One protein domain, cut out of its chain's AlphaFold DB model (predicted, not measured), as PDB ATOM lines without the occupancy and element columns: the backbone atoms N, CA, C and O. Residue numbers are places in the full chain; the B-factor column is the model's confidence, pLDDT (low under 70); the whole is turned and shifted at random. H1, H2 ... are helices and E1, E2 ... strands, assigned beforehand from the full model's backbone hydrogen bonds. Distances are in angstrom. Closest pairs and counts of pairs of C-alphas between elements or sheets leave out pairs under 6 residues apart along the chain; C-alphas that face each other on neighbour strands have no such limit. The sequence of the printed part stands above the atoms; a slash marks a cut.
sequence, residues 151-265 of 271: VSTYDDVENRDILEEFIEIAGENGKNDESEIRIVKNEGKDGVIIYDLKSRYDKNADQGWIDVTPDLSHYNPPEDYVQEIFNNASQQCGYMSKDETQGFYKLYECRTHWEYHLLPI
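AT A GLANCE: This is residues 151 to 265 of the 271 residues of an uncharacterized protein of Oceanobacillus profundus (UniProt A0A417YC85). Two twisted sheets lie partly face to face with their strands crossed: a long sheet of E1 to E4, and a small sheet of E5 to E7 that covers part of one face of it. E4 runs on into E5 from one sheet to the other, helix H1 packs on both sheets, and residues 223 to 228 stick out. The printed part has 115 residues, with two named helices and seven named strands in the order H1 E1 E2 E3 H2 E4 E5 E6 E7; the sheets, E1 - E2 - E3 - E4 and E5 - E6 - E7, are antiparallel, and the class is mixed. The whole is compact, with a radius of gyration of the C-alphas of 14.1 A, and elongated, spanning 46 by 26 by 25 A.

HOW THE PARTS SIT: Begin with the strongly twisted sheet of E1, residues 180 to 186, E2, 191 to 202, E3, 207 to 219, and E4, 235 to 237. E1, E2 and E3 form a meander, each strand the antiparallel neighbour of the one before. Look for N 183 and O 195 at 2.8 A between E1 and E2, N 198 and O 211 at 2.9 A between E2 and E3, and N 212 and O 235 at 2.9 A between E3 and E4. E5, residues 239 to 243, E6, 248 to 252, and E7, 259 to 264, form a second meander, with N 241 and O 250 at 2.9 A and N 251 and O 260 at 3.0 A. The two sheets make a sandwich, two sheets face to face, 10.3 A centre to centre where they face each other, with strands at 55 degrees. E4 runs on into E5 at 70 degrees. H1, residues 160 to 169, is on both sheets. Its height over the first is 9.8 A, over E1 and E2; the closest C-alphas of H1 and E1 are those of Phe 166 and Ile 181, 7.5 A apart. With the second sheet it makes two layers, a helix on one face of a sheet, at a height of 8.6 A over E5; Ile 167 and Met 240 have the closest C-alphas, 5.5 A apart. H2, residues 229 to 232, only grazes the first sheet; the C-alphas of Pro 214 and Asn 231 are its closest to E3, 5.7 A. In H1 every O i to N i+4 pair is within hydrogen-bond range; H2 is too short for one.

IN THESE COORDINATES: Find C-alpha 191 at (0.953, -28.204, 50.953); from there E2 runs 35.6 A to C-alpha 202. E3 runs 33.0 A and bends by 56 degrees at residue 216. E1 is 19.7 A long, H1 14.5 A and E7 14.0 A. H1 begins at C-alpha 160, (20.255, -34.117, 44.458), and E7 ends at C-alpha 264, (18.102, -29.551, 54.328).

THE WHOLE: The two C-alphas farthest apart, those of Asn 204 and Glu 223, are 45.8 A apart. The printed part has no cut, and no link is long. Mean pLDDT of the printed part is 86.2; look for values under 70 at residues 153 to 156 and 223 to 227.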
ATOM      1  N   VAL A 151      12.981 -32.574  44.518       86.88
ATOM      2  CA  VAL A 151      11.934 -32.708  45.536       86.88
ATOM      3  C   VAL A 151      12.567 -32.805  46.915       86.88
ATOM      4  O   VAL A 151      13.297 -33.746  47.221       86.88
ATOM      5  N   SER A 152      12.259 -31.838  47.774       79.06
ATOM      6  CA  SER A 152      12.578 -31.916  49.192       79.06
ATOM      7  C   SER A 152      11.401 -32.506  49.945       79.06
ATOM      8  O   SER A 152      10.308 -31.933  49.995       79.06
ATOM      9  N   THR A 153      11.669 -33.633  50.587       65.94
ATOM     10  CA  THR A 153      10.854 -34.172  51.674       65.94
ATOM     11  C   THR A 153      11.489 -33.780  53.013       65.94
ATOM     12  O   THR A 153      12.511 -33.090  53.040       65.94
ATOM     13  N   TYR A 154      10.858 -34.151  54.127       53.34
ATOM     14  CA  TYR A 154      11.210 -33.689  55.478       53.34
ATOM     15  C   TYR A 154      12.677 -33.974  55.872       53.34
ATOM     16  O   TYR A 154      13.280 -33.227  56.643       53.34
ATOM     17  N   ASP A 155      13.263 -35.030  55.313       59.12
ATOM     18  CA  ASP A 155      14.568 -35.573  55.688       59.12
ATOM     19  C   ASP A 155      15.440 -35.969  54.484       59.12
ATOM     20  O   ASP A 155      16.597 -36.354  54.660       59.12
ATOM     21  N   ASP A 156      14.934 -35.814  53.258       67.75
ATOM     22  CA  ASP A 156      15.667 -36.165  52.046       67.75
ATOM     23  C   ASP A 156      15.406 -35.190  50.896       67.75
ATOM     24  O   ASP A 156      14.354 -34.558  50.796       67.75
ATOM     25  N   VAL A 157      16.384 -35.122  50.001       82.06
ATOM     26  CA  VAL A 157      16.304 -34.385  48.740       82.06
ATOM     27  C   VAL A 157      16.491 -35.392  47.615       82.06
ATOM     28  O   VAL A 157      17.585 -35.946  47.455       82.06
ATOM     29  N   GLU A 158      15.419 -35.625  46.862       85.75
ATOM     30  CA  GLU A 158      15.437 -36.385  45.613       85.75
ATOM     31  C   GLU A 158      16.042 -35.531  44.490       85.75
ATOM     32  O   GLU A 158      16.001 -34.300  44.542       85.75
ATOM     33  N   ASN A 159      16.641 -36.182  43.485       90.12
ATOM     34  CA  ASN A 159      17.340 -35.519  42.374       90.12
ATOM     35  C   ASN A 159      18.436 -34.534  42.825       90.12
ATOM     36  O   ASN A 159      18.650 -33.461  42.259       90.12
ATOM     37  N   ARG A 160      19.159 -34.910  43.885       89.94
ATOM     38  CA  ARG A 160      20.255 -34.117  44.458       89.94
ATOM     39  C   ARG A 160      21.389 -33.852  43.475       89.94
ATOM     40  O   ARG A 160      22.022 -32.811  43.555       89.94
ATOM     41  N   ASP A 161      21.661 -34.789  42.585       91.81
ATOM     42  CA  ASP A 161      22.650 -34.644  41.522       91.81
ATOM     43  C   ASP A 161      22.317 -33.470  40.593       91.81
ATOM     44  O   ASP A 161      23.209 -32.682  40.293       91.81
ATOM     45  N   ILE A 162      21.039 -33.276  40.244       93.56
ATOM     46  CA  ILE A 162      20.572 -32.111  39.470       93.56
ATOM     47  C   ILE A 162      20.821 -30.813  40.249       93.56
ATOM     48  O   ILE A 162      21.295 -29.819  39.694       93.56
ATOM     49  N   LEU A 163      20.534 -30.820  41.553       93.94
ATOM     50  CA  LEU A 163      20.772 -29.670  42.423       93.94
ATOM     51  C   LEU A 163      22.263 -29.325  42.535       93.94
ATOM     52  O   LEU A 163      22.640 -28.158  42.453       93.94
ATOM     53  N   GLU A 164      23.111 -30.329  42.750       92.94
ATOM     54  CA  GLU A 164      24.552 -30.145  42.915       92.94
ATOM     55  C   GLU A 164      25.218 -29.724  41.596       92.94
ATOM     56  O   GLU A 164      26.040 -28.809  41.615       92.94
ATOM     57  N   GLU A 165      24.792 -30.263  40.448       93.69
ATOM     58  CA  GLU A 165      25.226 -29.774  39.132       93.69
ATOM     59  C   GLU A 165      24.828 -28.306  38.925       93.69
ATOM     60  O   GLU A 165      25.653 -27.488  38.510       93.69
ATOM     61  N   PHE A 166      23.592 -27.934  39.278       94.94
ATOM     62  CA  PHE A 166      23.136 -26.547  39.194       94.94
ATOM     63  C   PHE A 166      23.991 -25.607  40.054       94.94
ATOM     64  O   PHE A 166      24.392 -24.545  39.583       94.94
ATOM     65  N   ILE A 167      24.321 -25.996  41.291       94.19
ATOM     66  CA  ILE A 167      25.173 -25.213  42.204       94.19
ATOM     67  C   ILE A 167      26.539 -24.899  41.582       94.19
ATOM     68  O   ILE A 167      27.045 -23.785  41.753       94.19
ATOM     69  N   GLU A 168      27.136 -25.851  40.863       93.62
ATOM     70  CA  GLU A 168      28.456 -25.678  40.251       93.62
ATOM     71  C   GLU A 168      28.454 -24.686  39.082       93.62
ATOM     72  O   GLU A 168      29.464 -24.023  38.836       93.62
ATOM     73  N   ILE A 169      27.338 -24.574  38.353       92.25
ATOM     74  CA  ILE A 169      27.284 -23.823  37.090       92.25
ATOM     75  C   ILE A 169      26.453 -22.538  37.153       92.25
ATOM     76  O   ILE A 169      26.578 -21.710  36.246       92.25
ATOM     77  N   ALA A 170      25.610 -22.367  38.172       92.75
ATOM     78  CA  ALA A 170      24.647 -21.276  38.242       92.75
ATOM     79  C   ALA A 170      25.163 -20.026  38.972       92.75
ATOM     80  O   ALA A 170      26.002 -20.092  39.871       92.75
ATOM     81  N   GLY A 171      24.596 -18.873  38.614       91.06
ATOM     82  CA  GLY A 171      24.883 -17.605  39.280       91.06
ATOM     83  C   GLY A 171      26.346 -17.188  39.160       91.06
ATOM     84  O   GLY A 171      26.961 -17.360  38.112       91.06
ATOM     85  N   GLU A 172      26.909 -16.635  40.229       90.94
ATOM     86  CA  GLU A 172      28.313 -16.205  40.281       90.94
ATOM     87  C   GLU A 172      29.321 -17.364  40.233       90.94
ATOM     88  O   GLU A 172      30.483 -17.147  39.878       90.94
ATOM     89  N   ASN A 173      28.895 -18.594  40.545       85.56
ATOM     90  CA  ASN A 173      29.769 -19.770  40.496       85.56
ATOM     91  C   ASN A 173      30.131 -20.165  39.056       85.56
ATOM     92  O   ASN A 173      31.173 -20.783  38.826       85.56
ATOM     93  N   GLY A 174      29.307 -19.784  38.076       79.75
ATOM     94  CA  GLY A 174      29.511 -20.117  36.674       79.75
ATOM     95  C   GLY A 174      29.239 -18.958  35.720       79.75
ATOM     96  O   GLY A 174      29.010 -17.816  36.098       79.75
ATOM     97  N   LYS A 175      29.317 -19.247  34.420       83.38
ATOM     98  CA  LYS A 175      28.972 -18.297  33.342       83.38
ATOM     99  C   LYS A 175      27.780 -18.787  32.521       83.38
ATOM    100  O   LYS A 175      27.667 -18.469  31.338       83.38
ATOM    101  N   ASN A 176      26.951 -19.630  33.132       82.75
ATOM    102  CA  ASN A 176      25.806 -20.261  32.496       82.75
ATOM    103  C   ASN A 176      24.577 -19.333  32.570       82.75
ATOM    104  O   ASN A 176      24.232 -18.843  33.644       82.75
ATOM    105  N   ASP A 177      23.907 -19.099  31.442       85.31
ATOM    106  CA  ASP A 177      22.677 -18.302  31.315       85.31
ATOM    107  C   ASP A 177      21.427 -19.123  30.941       85.31
ATOM    108  O   ASP A 177      20.348 -18.551  30.762       85.31
ATOM    109  N   GLU A 178      21.550 -20.447  30.832       83.06
ATOM    110  CA  GLU A 178      20.508 -21.336  30.299       83.06
ATOM    111  C   GLU A 178      20.005 -22.383  31.303       83.06
ATOM    112  O   GLU A 178      18.916 -22.917  31.111       83.06
ATOM    113  N   SER A 179      20.749 -22.662  32.374       91.94
ATOM    114  CA  SER A 179      20.389 -23.687  33.353       91.94
ATOM    115  C   SER A 179      19.167 -23.273  34.166       91.94
ATOM    116  O   SER A 179      19.097 -22.155  34.687       91.94
ATOM    117  N   GLU A 180      18.234 -24.203  34.316       96.38
ATOM    118  CA  GLU A 180      16.975 -24.030  35.029       96.38
ATOM    119  C   GLU A 180      16.669 -25.314  35.792       96.38
ATOM    120  O   GLU A 180      16.826 -26.401  35.237       96.38
ATOM    121  N   ILE A 181      16.265 -25.187  37.054       96.62
ATOM    122  CA  ILE A 181      15.777 -26.299  37.870       96.62
ATOM    123  C   ILE A 181      14.511 -25.863  38.597       96.62
ATOM    124  O   ILE A 181      14.329 -24.683  38.910       96.62
ATOM    125  N   ARG A 182      13.663 -26.833  38.918       97.12
ATOM    126  CA  ARG A 182      12.517 -26.637  39.794       97.12
ATOM    127  C   ARG A 182      12.776 -27.324  41.119       97.12
ATOM    128  O   ARG A 182      13.096 -28.505  41.148       97.12
ATOM    129  N   ILE A 183      12.606 -26.589  42.207       95.19
ATOM    130  CA  ILE A 183      12.634 -27.133  43.560       95.19
ATOM    131  C   ILE A 183      11.206 -27.222  44.072       95.19
ATOM    132  O   ILE A 183      10.459 -26.247  44.034       95.19
ATOM    133  N   VAL A 184      10.844 -28.389  44.583       91.81
ATOM    134  CA  VAL A 184       9.535 -28.667  45.159       91.81
ATOM    135  C   VAL A 184       9.729 -28.955  46.639       91.81
ATOM    136  O   VAL A 184      10.252 -30.003  47.014       91.81
ATOM    137  N   LYS A 185       9.330 -28.013  47.491       87.94
ATOM    138  CA  LYS A 185       9.437 -28.128  48.944       87.94
ATOM    139  C   LYS A 185       8.102 -28.586  49.518       87.94
ATOM    140  O   LYS A 185       7.112 -27.856  49.466       87.94
ATOM    141  N   ASN A 186       8.076 -29.805  50.045       80.31
ATOM    142  CA  ASN A 186       6.889 -30.370  50.669       80.31
ATOM    143  C   ASN A 186       6.791 -29.917  52.138       80.31
ATOM    144  O   ASN A 186       7.592 -30.336  52.970       80.31
ATOM    145  N   GLU A 187       5.792 -29.088  52.449       76.06
ATOM    146  CA  GLU A 187       5.490 -28.572  53.797       76.06
ATOM    147  C   GLU A 187       4.447 -29.449  54.526       76.06
ATOM    148  O   GLU A 187       3.816 -29.061  55.513       76.06
ATOM    149  N   GLY A 188       4.231 -30.673  54.039       75.50
ATOM    150  CA  GLY A 188       3.317 -31.643  54.620       75.50
ATOM    151  C   GLY A 188       1.859 -31.211  54.483       75.50
ATOM    152  O   GLY A 188       1.325 -31.101  53.382       75.50
ATOM    153  N   LYS A 189       1.188 -30.999  55.620       73.62
ATOM    154  CA  LYS A 189      -0.245 -30.654  55.659       73.62
ATOM    155  C   LYS A 189      -0.553 -29.266  55.084       73.62
ATOM    156  O   LYS A 189      -1.689 -29.030  54.684       73.62
ATOM    157  N   ASP A 190       0.446 -28.384  55.051       77.12
ATOM    158  CA  ASP A 190       0.304 -27.011  54.567       77.12
ATOM    159  C   ASP A 190       0.522 -26.939  53.040       77.12
ATOM    160  O   ASP A 190       0.346 -25.893  52.422       77.12
ATOM    161  N   GLY A 191       0.839 -28.072  52.401       79.88
ATOM    162  CA  GLY A 191       0.953 -28.204  50.953       79.88
ATOM    163  C   GLY A 191       2.389 -28.087  50.457       79.88
ATOM    164  O   GLY A 191       3.327 -28.565  51.092       79.88
ATOM    165  N   VAL A 192       2.556 -27.499  49.275       86.81
ATOM    166  CA  VAL A 192       3.825 -27.495  48.544       86.81
ATOM    167  C   VAL A 192       4.196 -26.081  48.123       86.81
ATOM    168  O   VAL A 192       3.394 -25.379  47.506       86.81
ATOM    169  N   ILE A 193       5.439 -25.697  48.412       89.94
ATOM    170  CA  ILE A 193       6.058 -24.471  47.907       89.94
ATOM    171  C   ILE A 193       6.986 -24.844  46.754       89.94
ATOM    172  O   ILE A 193       7.845 -25.714  46.895       89.94
ATOM    173  N   ILE A 194       6.835 -24.174  45.617       93.94
ATOM    174  CA  ILE A 194       7.651 -24.423  44.429       93.94
ATOM    175  C   ILE A 194       8.596 -23.239  44.228       93.94
ATOM    176  O   ILE A 194       8.192 -22.086  44.365       93.94
ATOM    177  N   TYR A 195       9.848 -23.513  43.879       95.62
ATOM    178  CA  TYR A 195      10.819 -22.504  43.477       95.62
ATOM    179  C   TYR A 195      11.393 -22.858  42.111       95.62
ATOM    180  O   TYR A 195      12.152 -23.818  41.982       95.62
ATOM    181  N   ASP A 196      11.085 -22.052  41.102       97.06
ATOM    182  CA  ASP A 196      11.767 -22.131  39.811       97.06
ATOM    183  C   ASP A 196      13.060 -21.304  39.895       97.06
ATOM    184  O   ASP A 196      13.021 -20.080  40.087       97.06
ATOM    185  N   LEU A 197      14.210 -21.974  39.799       97.31
ATOM    186  CA  LEU A 197      15.541 -21.371  39.852       97.31
ATOM    187  C   LEU A 197      16.129 -21.341  38.452       97.31
ATOM    188  O   LEU A 197      16.244 -22.370  37.790       97.31
ATOM    189  N   LYS A 198      16.578 -20.165  38.019       96.56
ATOM    190  CA  LYS A 198      17.176 -20.008  36.700       96.56
ATOM    191  C   LYS A 198      18.460 -19.208  36.750       96.56
ATOM    192  O   LYS A 198      18.463 -18.054  37.179       96.56
ATOM    193  N   SER A 199      19.534 -19.798  36.242       96.25
ATOM    194  CA  SER A 199      20.804 -19.104  36.110       96.25
ATOM    195  C   SER A 199      20.712 -18.000  35.058       96.25
ATOM    196  O   SER A 199      20.010 -18.096  34.044       96.25
ATOM    197  N   ARG A 200      21.417 -16.909  35.319       94.44
ATOM    198  CA  ARG A 200      21.553 -15.750  34.450       94.44
ATOM    199  C   ARG A 200      23.005 -15.351  34.404       94.44
ATOM    200  O   ARG A 200      23.710 -15.435  35.403       94.44
ATOM    201  N   TYR A 201      23.412 -14.839  33.254       94.50
ATOM    202  CA  TYR A 201      24.725 -14.251  33.085       94.50
ATOM    203  C   TYR A 201      24.662 -13.109  32.066       94.50
ATOM    204  O   TYR A 201      24.222 -13.289  30.930       94.50
ATOM    205  N   ASP A 202      25.100 -11.918  32.471       91.94
ATOM    206  CA  ASP A 202      25.269 -10.767  31.584       91.94
ATOM    207  C   ASP A 202      26.736 -10.647  31.162       91.94
ATOM    208  O   ASP A 202      27.610 -10.239  31.930       91.94
ATOM    209  N   LYS A 203      26.993 -10.936  29.884       92.00
ATOM    210  CA  LYS A 203      28.319 -10.847  29.254       92.00
ATOM    211  C   LYS A 203      28.910  -9.435  29.255       92.00
ATOM    212  O   LYS A 203      30.127  -9.300  29.175       92.00
ATOM    213  N   ASN A 204      28.085  -8.386  29.296       93.75
ATOM    214  CA  ASN A 204      28.562  -7.001  29.287       93.75
ATOM    215  C   ASN A 204      29.014  -6.546  30.676       93.75
ATOM    216  O   ASN A 204      29.960  -5.767  30.782       93.75
ATOM    217  N   ALA A 205      28.326  -7.018  31.718       90.81
ATOM    218  CA  ALA A 205      28.666  -6.742  33.108       90.81
ATOM    219  C   ALA A 205      29.676  -7.753  33.686       90.81
ATOM    220  O   ALA A 205      30.286  -7.462  34.710       90.81
ATOM    221  N   ASP A 206      29.860  -8.905  33.026       90.69
ATOM    222  CA  ASP A 206      30.560 -10.091  33.549       90.69
ATOM    223  C   ASP A 206      30.015 -10.505  34.924       90.69
ATOM    224  O   ASP A 206      30.766 -10.777  35.856       90.69
ATOM    225  N   GLN A 207      28.685 -10.508  35.046       91.75
ATOM    226  CA  GLN A 207      27.971 -10.817  36.286       91.75
ATOM    227  C   GLN A 207      26.957 -11.929  36.055       91.75
ATOM    228  O   GLN A 207      26.191 -11.878  35.090       91.75
ATOM    229  N   GLY A 208      26.964 -12.919  36.944       93.44
ATOM    230  CA  GLY A 208      25.977 -13.990  37.004       93.44
ATOM    231  C   GLY A 208      25.085 -13.846  38.232       93.44
ATOM    232  O   GLY A 208      25.499 -13.260  39.225       93.44
ATOM    233  N   TRP A 209      23.856 -14.341  38.149       95.56
ATOM    234  CA  TRP A 209      22.942 -14.443  39.289       95.56
ATOM    235  C   TRP A 209      21.928 -15.568  39.058       95.56
ATOM    236  O   TRP A 209      21.831 -16.132  37.968       95.56
ATOM    237  N   ILE A 210      21.166 -15.898  40.092       96.88
ATOM    238  CA  ILE A 210      20.076 -16.869  40.065       96.88
ATOM    239  C   ILE A 210      18.774 -16.091  40.242       96.88
ATOM    240  O   ILE A 210      18.559 -15.452  41.274       96.88
ATOM    241  N   ASP A 211      17.906 -16.128  39.232       96.38
ATOM    242  CA  ASP A 211      16.514 -15.709  39.383       96.38
ATOM    243  C   ASP A 211      15.766 -16.827  40.125       96.38
ATOM    244  O   ASP A 211      15.786 -17.976  39.686       96.38
ATOM    245  N   VAL A 212      15.096 -16.491  41.226       96.44
ATOM    246  CA  VAL A 212      14.279 -17.422  42.017       96.44
ATOM    247  C   VAL A 212      12.835 -16.957  41.949       96.44
ATOM    248  O   VAL A 212      12.530 -15.823  42.331       96.44
ATOM    249  N   THR A 213      11.937 -17.812  41.474       96.25
ATOM    250  CA  THR A 213      10.507 -17.501  41.372       96.25
ATOM    251  C   THR A 213       9.711 -18.443  42.268       96.25
ATOM    252  O   THR A 213       9.537 -19.603  41.902       96.25
ATOM    253  N   PRO A 214       9.243 -17.966  43.437       93.50
ATOM    254  CA  PRO A 214       8.352 -18.737  44.292       93.50
ATOM    255  C   PRO A 214       6.960 -18.868  43.663       93.50
ATOM    256  O   PRO A 214       6.389 -17.877  43.200       93.50
ATOM    257  N   ASP A 215       6.393 -20.067  43.709       92.19
ATOM    258  CA  ASP A 215       4.989 -20.356  43.436       92.19
ATOM    259  C   ASP A 215       4.356 -21.004  44.678       92.19
ATOM    260  O   ASP A 215       4.793 -22.041  45.178       92.19
ATOM    261  N   LEU A 216       3.329 -20.324  45.191       89.75
ATOM    262  CA  LEU A 216       2.584 -20.680  46.399       89.75
ATOM    263  C   LEU A 216       1.168 -21.168  46.077       89.75
ATOM    264  O   LEU A 216       0.342 -21.290  46.973       89.75
ATOM    265  N   SER A 217       0.850 -21.417  44.803       87.44
ATOM    266  CA  SER A 217      -0.488 -21.835  44.363       87.44
ATOM    267  C   SER A 217      -0.957 -23.160  44.976       87.44
ATOM    268  O   SER A 217      -2.162 -23.407  45.040       87.44
ATOM    269  N   HIS A 218      -0.015 -23.972  45.461       85.69
ATOM    270  CA  HIS A 218      -0.242 -25.246  46.142       85.69
ATOM    271  C   HIS A 218       0.085 -25.198  47.644       85.69
ATOM    272  O   HIS A 218       0.113 -26.243  48.295       85.69
ATOM    273  N   TYR A 219       0.324 -24.004  48.196       86.44
ATOM    274  CA  TYR A 219       0.678 -23.793  49.595       86.44
ATOM    275  C   TYR A 219      -0.447 -23.061  50.329       86.44
ATOM    276  O   TYR A 219      -0.793 -21.924  50.007       86.44
ATOM    277  N   ASN A 220      -0.997 -23.719  51.344       81.75
ATOM    278  CA  ASN A 220      -2.061 -23.223  52.204       81.75
ATOM    279  C   ASN A 220      -1.547 -23.170  53.648       81.75
ATOM    280  O   ASN A 220      -1.801 -24.095  54.425       81.75
ATOM    281  N   PRO A 221      -0.813 -22.107  54.018       75.00
ATOM    282  CA  PRO A 221      -0.320 -21.962  55.376       75.00
ATOM    283  C   PRO A 221      -1.477 -21.740  56.367       75.00
ATOM    284  O   PRO A 221      -2.540 -21.242  55.979       75.00
ATOM    285  N   PRO A 222      -1.274 -22.039  57.662       71.62
ATOM    286  CA  PRO A 222      -2.256 -21.733  58.695       71.62
ATOM    287  C   PRO A 222      -2.515 -20.219  58.804       71.62
ATOM    288  O   PRO A 222      -1.661 -19.401  58.465       71.62
ATOM    289  N   GLU A 223      -3.706 -19.830  59.276       63.28
ATOM    290  CA  GLU A 223      -4.171 -18.427  59.270       63.28
ATOM    291  C   GLU A 223      -3.262 -17.449  60.040       63.28
ATOM    292  O   GLU A 223      -3.259 -16.249  59.760       63.28
ATOM    293  N   ASP A 224      -2.507 -17.941  61.019       63.91
ATOM    294  CA  ASP A 224      -1.581 -17.176  61.853       63.91
ATOM    295  C   ASP A 224      -0.134 -17.174  61.332       63.91
ATOM    296  O   ASP A 224       0.733 -16.525  61.926       63.91
ATOM    297  N   TYR A 225       0.133 -17.842  60.206       62.94
ATOM    298  CA  TYR A 225       1.453 -17.876  59.592       62.94
ATOM    299  C   TYR A 225       1.841 -16.506  59.033       62.94
ATOM    300  O   TYR A 225       1.177 -15.923  58.171       62.94
ATOM    301  N   VAL A 226       2.980 -15.996  59.498       58.91
ATOM    302  CA  VAL A 226       3.604 -14.813  58.910       58.91
ATOM    303  C   VAL A 226       4.365 -15.257  57.670       58.91
ATOM    304  O   VAL A 226       5.381 -15.935  57.771       58.91
ATOM    305  N   GLN A 227       3.875 -14.853  56.498       61.78
ATOM    306  CA  GLN A 227       4.503 -15.184  55.224       61.78
ATOM    307  C   GLN A 227       5.965 -14.714  55.181       61.78
ATOM    308  O   GLN A 227       6.260 -13.535  55.407       61.78
ATOM    309  N   GLU A 228       6.878 -15.633  54.868       72.81
ATOM    310  CA  GLU A 228       8.294 -15.322  54.695       72.81
ATOM    311  C   GLU A 228       8.495 -14.275  53.593       72.81
ATOM    312  O   GLU A 228       8.020 -14.426  52.467       72.81
ATOM    313  N   ILE A 229       9.259 -13.219  53.895       74.19
ATOM    314  CA  ILE A 229       9.525 -12.122  52.948       74.19
ATOM    315  C   ILE A 229      10.165 -12.638  51.652       74.19
ATOM    316  O   ILE A 229       9.939 -12.063  50.584       74.19
ATOM    317  N   PHE A 230      10.933 -13.725  51.745       81.44
ATOM    318  CA  PHE A 230      11.556 -14.383  50.604       81.44
ATOM    319  C   PHE A 230      10.515 -14.849  49.571       81.44
ATOM    320  O   PHE A 230      10.711 -14.662  48.371       81.44
ATOM    321  N   ASN A 231       9.362 -15.330  50.042       85.19
ATOM    322  CA  ASN A 231       8.299 -15.917  49.222       85.19
ATOM    323  C   ASN A 231       7.313 -14.883  48.662       85.19
ATOM    324  O   ASN A 231       6.473 -15.210  47.828       85.19
ATOM    325  N   ASN A 232       7.416 -13.619  49.082       81.88
ATOM    326  CA  ASN A 232       6.482 -12.562  48.677       81.88
ATOM    327  C   ASN A 232       6.709 -12.048  47.248       81.88
ATOM    328  O   ASN A 232       5.843 -11.371  46.689       81.88
ATOM    329  N   ALA A 233       7.889 -12.287  46.678       85.38
ATOM    330  CA  ALA A 233       8.251 -11.847  45.337       85.38
ATOM    331  C   ALA A 233       9.418 -12.672  44.791       85.38
ATOM    332  O   ALA A 233      10.181 -13.258  45.555       85.38
ATOM    333  N   SER A 234       9.607 -12.633  43.470       92.50
ATOM    334  CA  SER A 234      10.809 -13.175  42.841       92.50
ATOM    335  C   SER A 234      12.077 -12.546  43.426       92.50
ATOM    336  O   SER A 234      12.151 -11.328  43.641       92.50
ATOM    337  N   GLN A 235      13.088 -13.382  43.642       93.44
ATOM    338  CA  GLN A 235      14.387 -12.994  44.176       93.44
ATOM    339  C   GLN A 235      15.454 -13.053  43.086       93.44
ATOM    340  O   GLN A 235      15.336 -13.775  42.099       93.44
ATOM    341  N   GLN A 236      16.506 -12.276  43.299       94.44
ATOM    342  CA  GLN A 236      17.773 -12.407  42.596       94.44
ATOM    343  C   GLN A 236      18.813 -12.696  43.660       94.44
ATOM    344  O   GLN A 236      18.915 -11.902  44.596       94.44
ATOM    345  N   CYS A 237      19.504 -13.821  43.536       95.56
ATOM    346  CA  CYS A 237      20.548 -14.276  44.450       95.56
ATOM    347  C   CYS A 237      21.867 -14.403  43.688       95.56
ATOM    348  O   CYS A 237      21.852 -14.760  42.511       95.56
ATOM    349  N   GLY A 238      22.998 -14.116  44.328       94.62
ATOM    350  CA  GLY A 238      24.311 -14.186  43.682       94.62
ATOM    351  C   GLY A 238      24.681 -15.623  43.322       94.62
ATOM    352  O   GLY A 238      24.941 -15.944  42.164       94.62
ATOM    353  N   TYR A 239      24.634 -16.520  44.303       94.69
ATOM    354  CA  TYR A 239      25.007 -17.920  44.117       94.69
ATOM    355  C   TYR A 239      24.279 -18.842  45.093       94.69
ATOM    356  O   TYR A 239      23.600 -18.409  46.029       94.69
ATOM    357  N   MET A 240      24.438 -20.140  44.856       94.62
ATOM    358  CA  MET A 240      23.978 -21.201  45.738       94.62
ATOM    359  C   MET A 240      25.186 -21.981  46.256       94.62
ATOM    360  O   MET A 240      26.197 -22.098  45.562       94.62
ATOM    361  N   SER A 241      25.116 -22.490  47.483       92.38
ATOM    362  CA  SER A 241      26.168 -23.341  48.039       92.38
ATOM    363  C   SER A 241      25.609 -24.343  49.042       92.38
ATOM    364  O   SER A 241      24.535 -24.158  49.620       92.38
ATOM    365  N   LYS A 242      26.366 -25.417  49.243       90.25
ATOM    366  CA  LYS A 242      26.115 -26.451  50.240       90.25
ATOM    367  C   LYS A 242      26.864 -26.093  51.526       90.25
ATOM    368  O   LYS A 242      28.092 -26.080  51.545       90.25
ATOM    369  N   ASP A 243      26.133 -25.821  52.602       83.75
ATOM    370  CA  ASP A 243      26.697 -25.578  53.933       83.75
ATOM    371  C   ASP A 243      26.548 -26.836  54.792       83.75
ATOM    372  O   ASP A 243      25.537 -27.048  55.461       83.75
ATOM    373  N   GLU A 244      27.577 -27.681  54.792       81.31
ATOM    374  CA  GLU A 244      27.606 -28.919  55.584       81.31
ATOM    375  C   GLU A 244      27.668 -28.662  57.097       81.31
ATOM    376  O   GLU A 244      27.256 -29.514  57.889       81.31
ATOM    377  N   THR A 245      28.144 -27.481  57.513       75.94
ATOM    378  CA  THR A 245      28.238 -27.123  58.936       75.94
ATOM    379  C   THR A 245      26.845 -26.898  59.503       75.94
ATOM    380  O   THR A 245      26.500 -27.443  60.554       75.94
ATOM    381  N   GLN A 246      26.031 -26.120  58.793       70.81
ATOM    382  CA  GLN A 246      24.654 -25.841  59.193       70.81
ATOM    383  C   GLN A 246      23.681 -26.923  58.710       70.81
ATOM    384  O   GLN A 246      22.630 -27.103  59.312       70.81
ATOM    385  N   GLY A 247      24.067 -27.717  57.710       80.62
ATOM    386  CA  GLY A 247      23.261 -28.804  57.167       80.62
ATOM    387  C   GLY A 247      22.196 -28.328  56.183       80.62
ATOM    388  O   GLY A 247      21.121 -28.915  56.157       80.62
ATOM    389  N   PHE A 248      22.482 -27.289  55.391       84.00
ATOM    390  CA  PHE A 248      21.533 -26.728  54.425       84.00
ATOM    391  C   PHE A 248      22.180 -26.419  53.077       84.00
ATOM    392  O   PHE A 248      23.312 -25.938  53.001       84.00
ATOM    393  N   TYR A 249      21.415 -26.616  52.010       89.19
ATOM    394  CA  TYR A 249      21.621 -25.925  50.749       89.19
ATOM    395  C   TYR A 249      21.081 -24.504  50.880       89.19
ATOM    396  O   TYR A 249      19.937 -24.295  51.295       89.19
ATOM    397  N   LYS A 250      21.910 -23.521  50.542       90.94
ATOM    398  CA  LYS A 250      21.631 -22.112  50.799       90.94
ATOM    399  C   LYS A 250      21.761 -21.273  49.547       90.94
ATOM    400  O   LYS A 250      22.675 -21.476  48.750       90.94
ATOM    401  N   LEU A 251      20.883 -20.286  49.436       94.00
ATOM    402  CA  LEU A 251      21.027 -19.178  48.500       94.00
ATOM    403  C   LEU A 251      21.678 -17.999  49.217       94.00
ATOM    404  O   LEU A 251      21.342 -17.701  50.364       94.00
ATOM    405  N   TYR A 252      22.593 -17.328  48.530       92.88
ATOM    406  CA  TYR A 252      23.369 -16.220  49.069       92.88
ATOM    407  C   TYR A 252      23.145 -14.942  48.273       92.88
ATOM    408  O   TYR A 252      22.853 -14.968  47.076       92.88
ATOM    409  N   GLU A 253      23.316 -13.817  48.961       93.69
ATOM    410  CA  GLU A 253      23.262 -12.471  48.385       93.69
ATOM    411  C   GLU A 253      21.938 -12.201  47.662       93.69
ATOM    412  O   GLU A 253      21.881 -11.600  46.590       93.69
ATOM    413  N   CYS A 254      20.841 -12.672  48.254       90.06
ATOM    414  CA  CYS A 254      19.514 -12.452  47.717       90.06
ATOM    415  C   CYS A 254      19.040 -11.021  47.985       90.06
ATOM    416  O   CYS A 254      19.320 -10.413  49.019       90.06
ATOM    417  N   ARG A 255      18.216 -10.487  47.080       88.25
ATOM    418  CA  ARG A 255      17.655  -9.129  47.192       88.25
ATOM    419  C   ARG A 255      17.034  -8.815  48.562       88.25
ATOM    420  O   ARG A 255      17.106  -7.670  49.009       88.25
ATOM    421  N   THR A 256      16.379  -9.790  49.190       83.50
ATOM    422  CA  THR A 256      15.707  -9.615  50.488       83.50
ATOM    423  C   THR A 256      16.449 -10.238  51.671       83.50
ATOM    424  O   THR A 256      16.136  -9.885  52.805       83.50
ATOM    425  N   HIS A 257      17.424 -11.119  51.427       83.38
ATOM    426  CA  HIS A 257      18.119 -11.899  52.454       83.38
ATOM    427  C   HIS A 257      19.586 -12.097  52.076       83.38
ATOM    428  O   HIS A 257      19.886 -12.469  50.948       83.38
ATOM    429  N   TRP A 258      20.502 -11.894  53.023       82.31
ATOM    430  CA  TRP A 258      21.916 -12.187  52.767       82.31
ATOM    431  C   TRP A 258      22.169 -13.693  52.611       82.31
ATOM    432  O   TRP A 258      22.947 -14.097  51.754       82.31
ATOM    433  N   GLU A 259      21.466 -14.514  53.392       86.88
ATOM    434  CA  GLU A 259      21.457 -15.973  53.280       86.88
ATOM    435  C   GLU A 259      20.017 -16.471  53.412       86.88
ATOM    436  O   GLU A 259      19.258 -15.949  54.232       86.88
ATOM    437  N   TYR A 260      19.652 -17.487  52.636       85.56
ATOM    438  CA  TYR A 260      18.373 -18.181  52.750       85.56
ATOM    439  C   TYR A 260      18.601 -19.691  52.787       85.56
ATOM    440  O   TYR A 260      19.256 -20.243  51.900       85.56
ATOM    441  N   HIS A 261      18.088 -20.355  53.824       88.19
ATOM    442  CA  HIS A 261      18.160 -21.810  53.975       88.19
ATOM    443  C   HIS A 261      17.061 -22.437  53.121       88.19
ATOM    444  O   HIS A 261      15.888 -22.364  53.468       88.19
ATOM    445  N   LEU A 262      17.440 -23.015  51.982       87.56
ATOM    446  CA  LEU A 262      16.477 -23.476  50.989       87.56
ATOM    447  C   LEU A 262      16.032 -24.914  51.262       87.56
ATOM    448  O   LEU A 262      14.841 -25.164  51.415       87.56
ATOM    449  N   LEU A 263      16.990 -25.846  51.342       86.62
ATOM    450  CA  LEU A 263      16.732 -27.277  51.537       86.62
ATOM    451  C   LEU A 263      17.670 -27.865  52.599       86.62
ATOM    452  O   LEU A 263      18.834 -27.458  52.658       86.62
ATOM    453  N   PRO A 264      17.223 -28.836  53.412       79.50
ATOM    454  CA  PRO A 264      18.102 -29.551  54.328       79.50
ATOM    455  C   PRO A 264      19.099 -30.442  53.570       79.50
ATOM    456  O   PRO A 264      18.846 -30.909  52.460       79.50
ATOM    457  N   ILE A 265      20.246 -30.706  54.194       76.12
ATOM    458  CA  ILE A 265      21.209 -31.715  53.750       76.12
ATOM    459  C   ILE A 265      20.993 -32.974  54.583       76.12
ATOM    460  O   ILE A 265      21.175 -32.959  55.804       76.12
TER     461      ILE A 265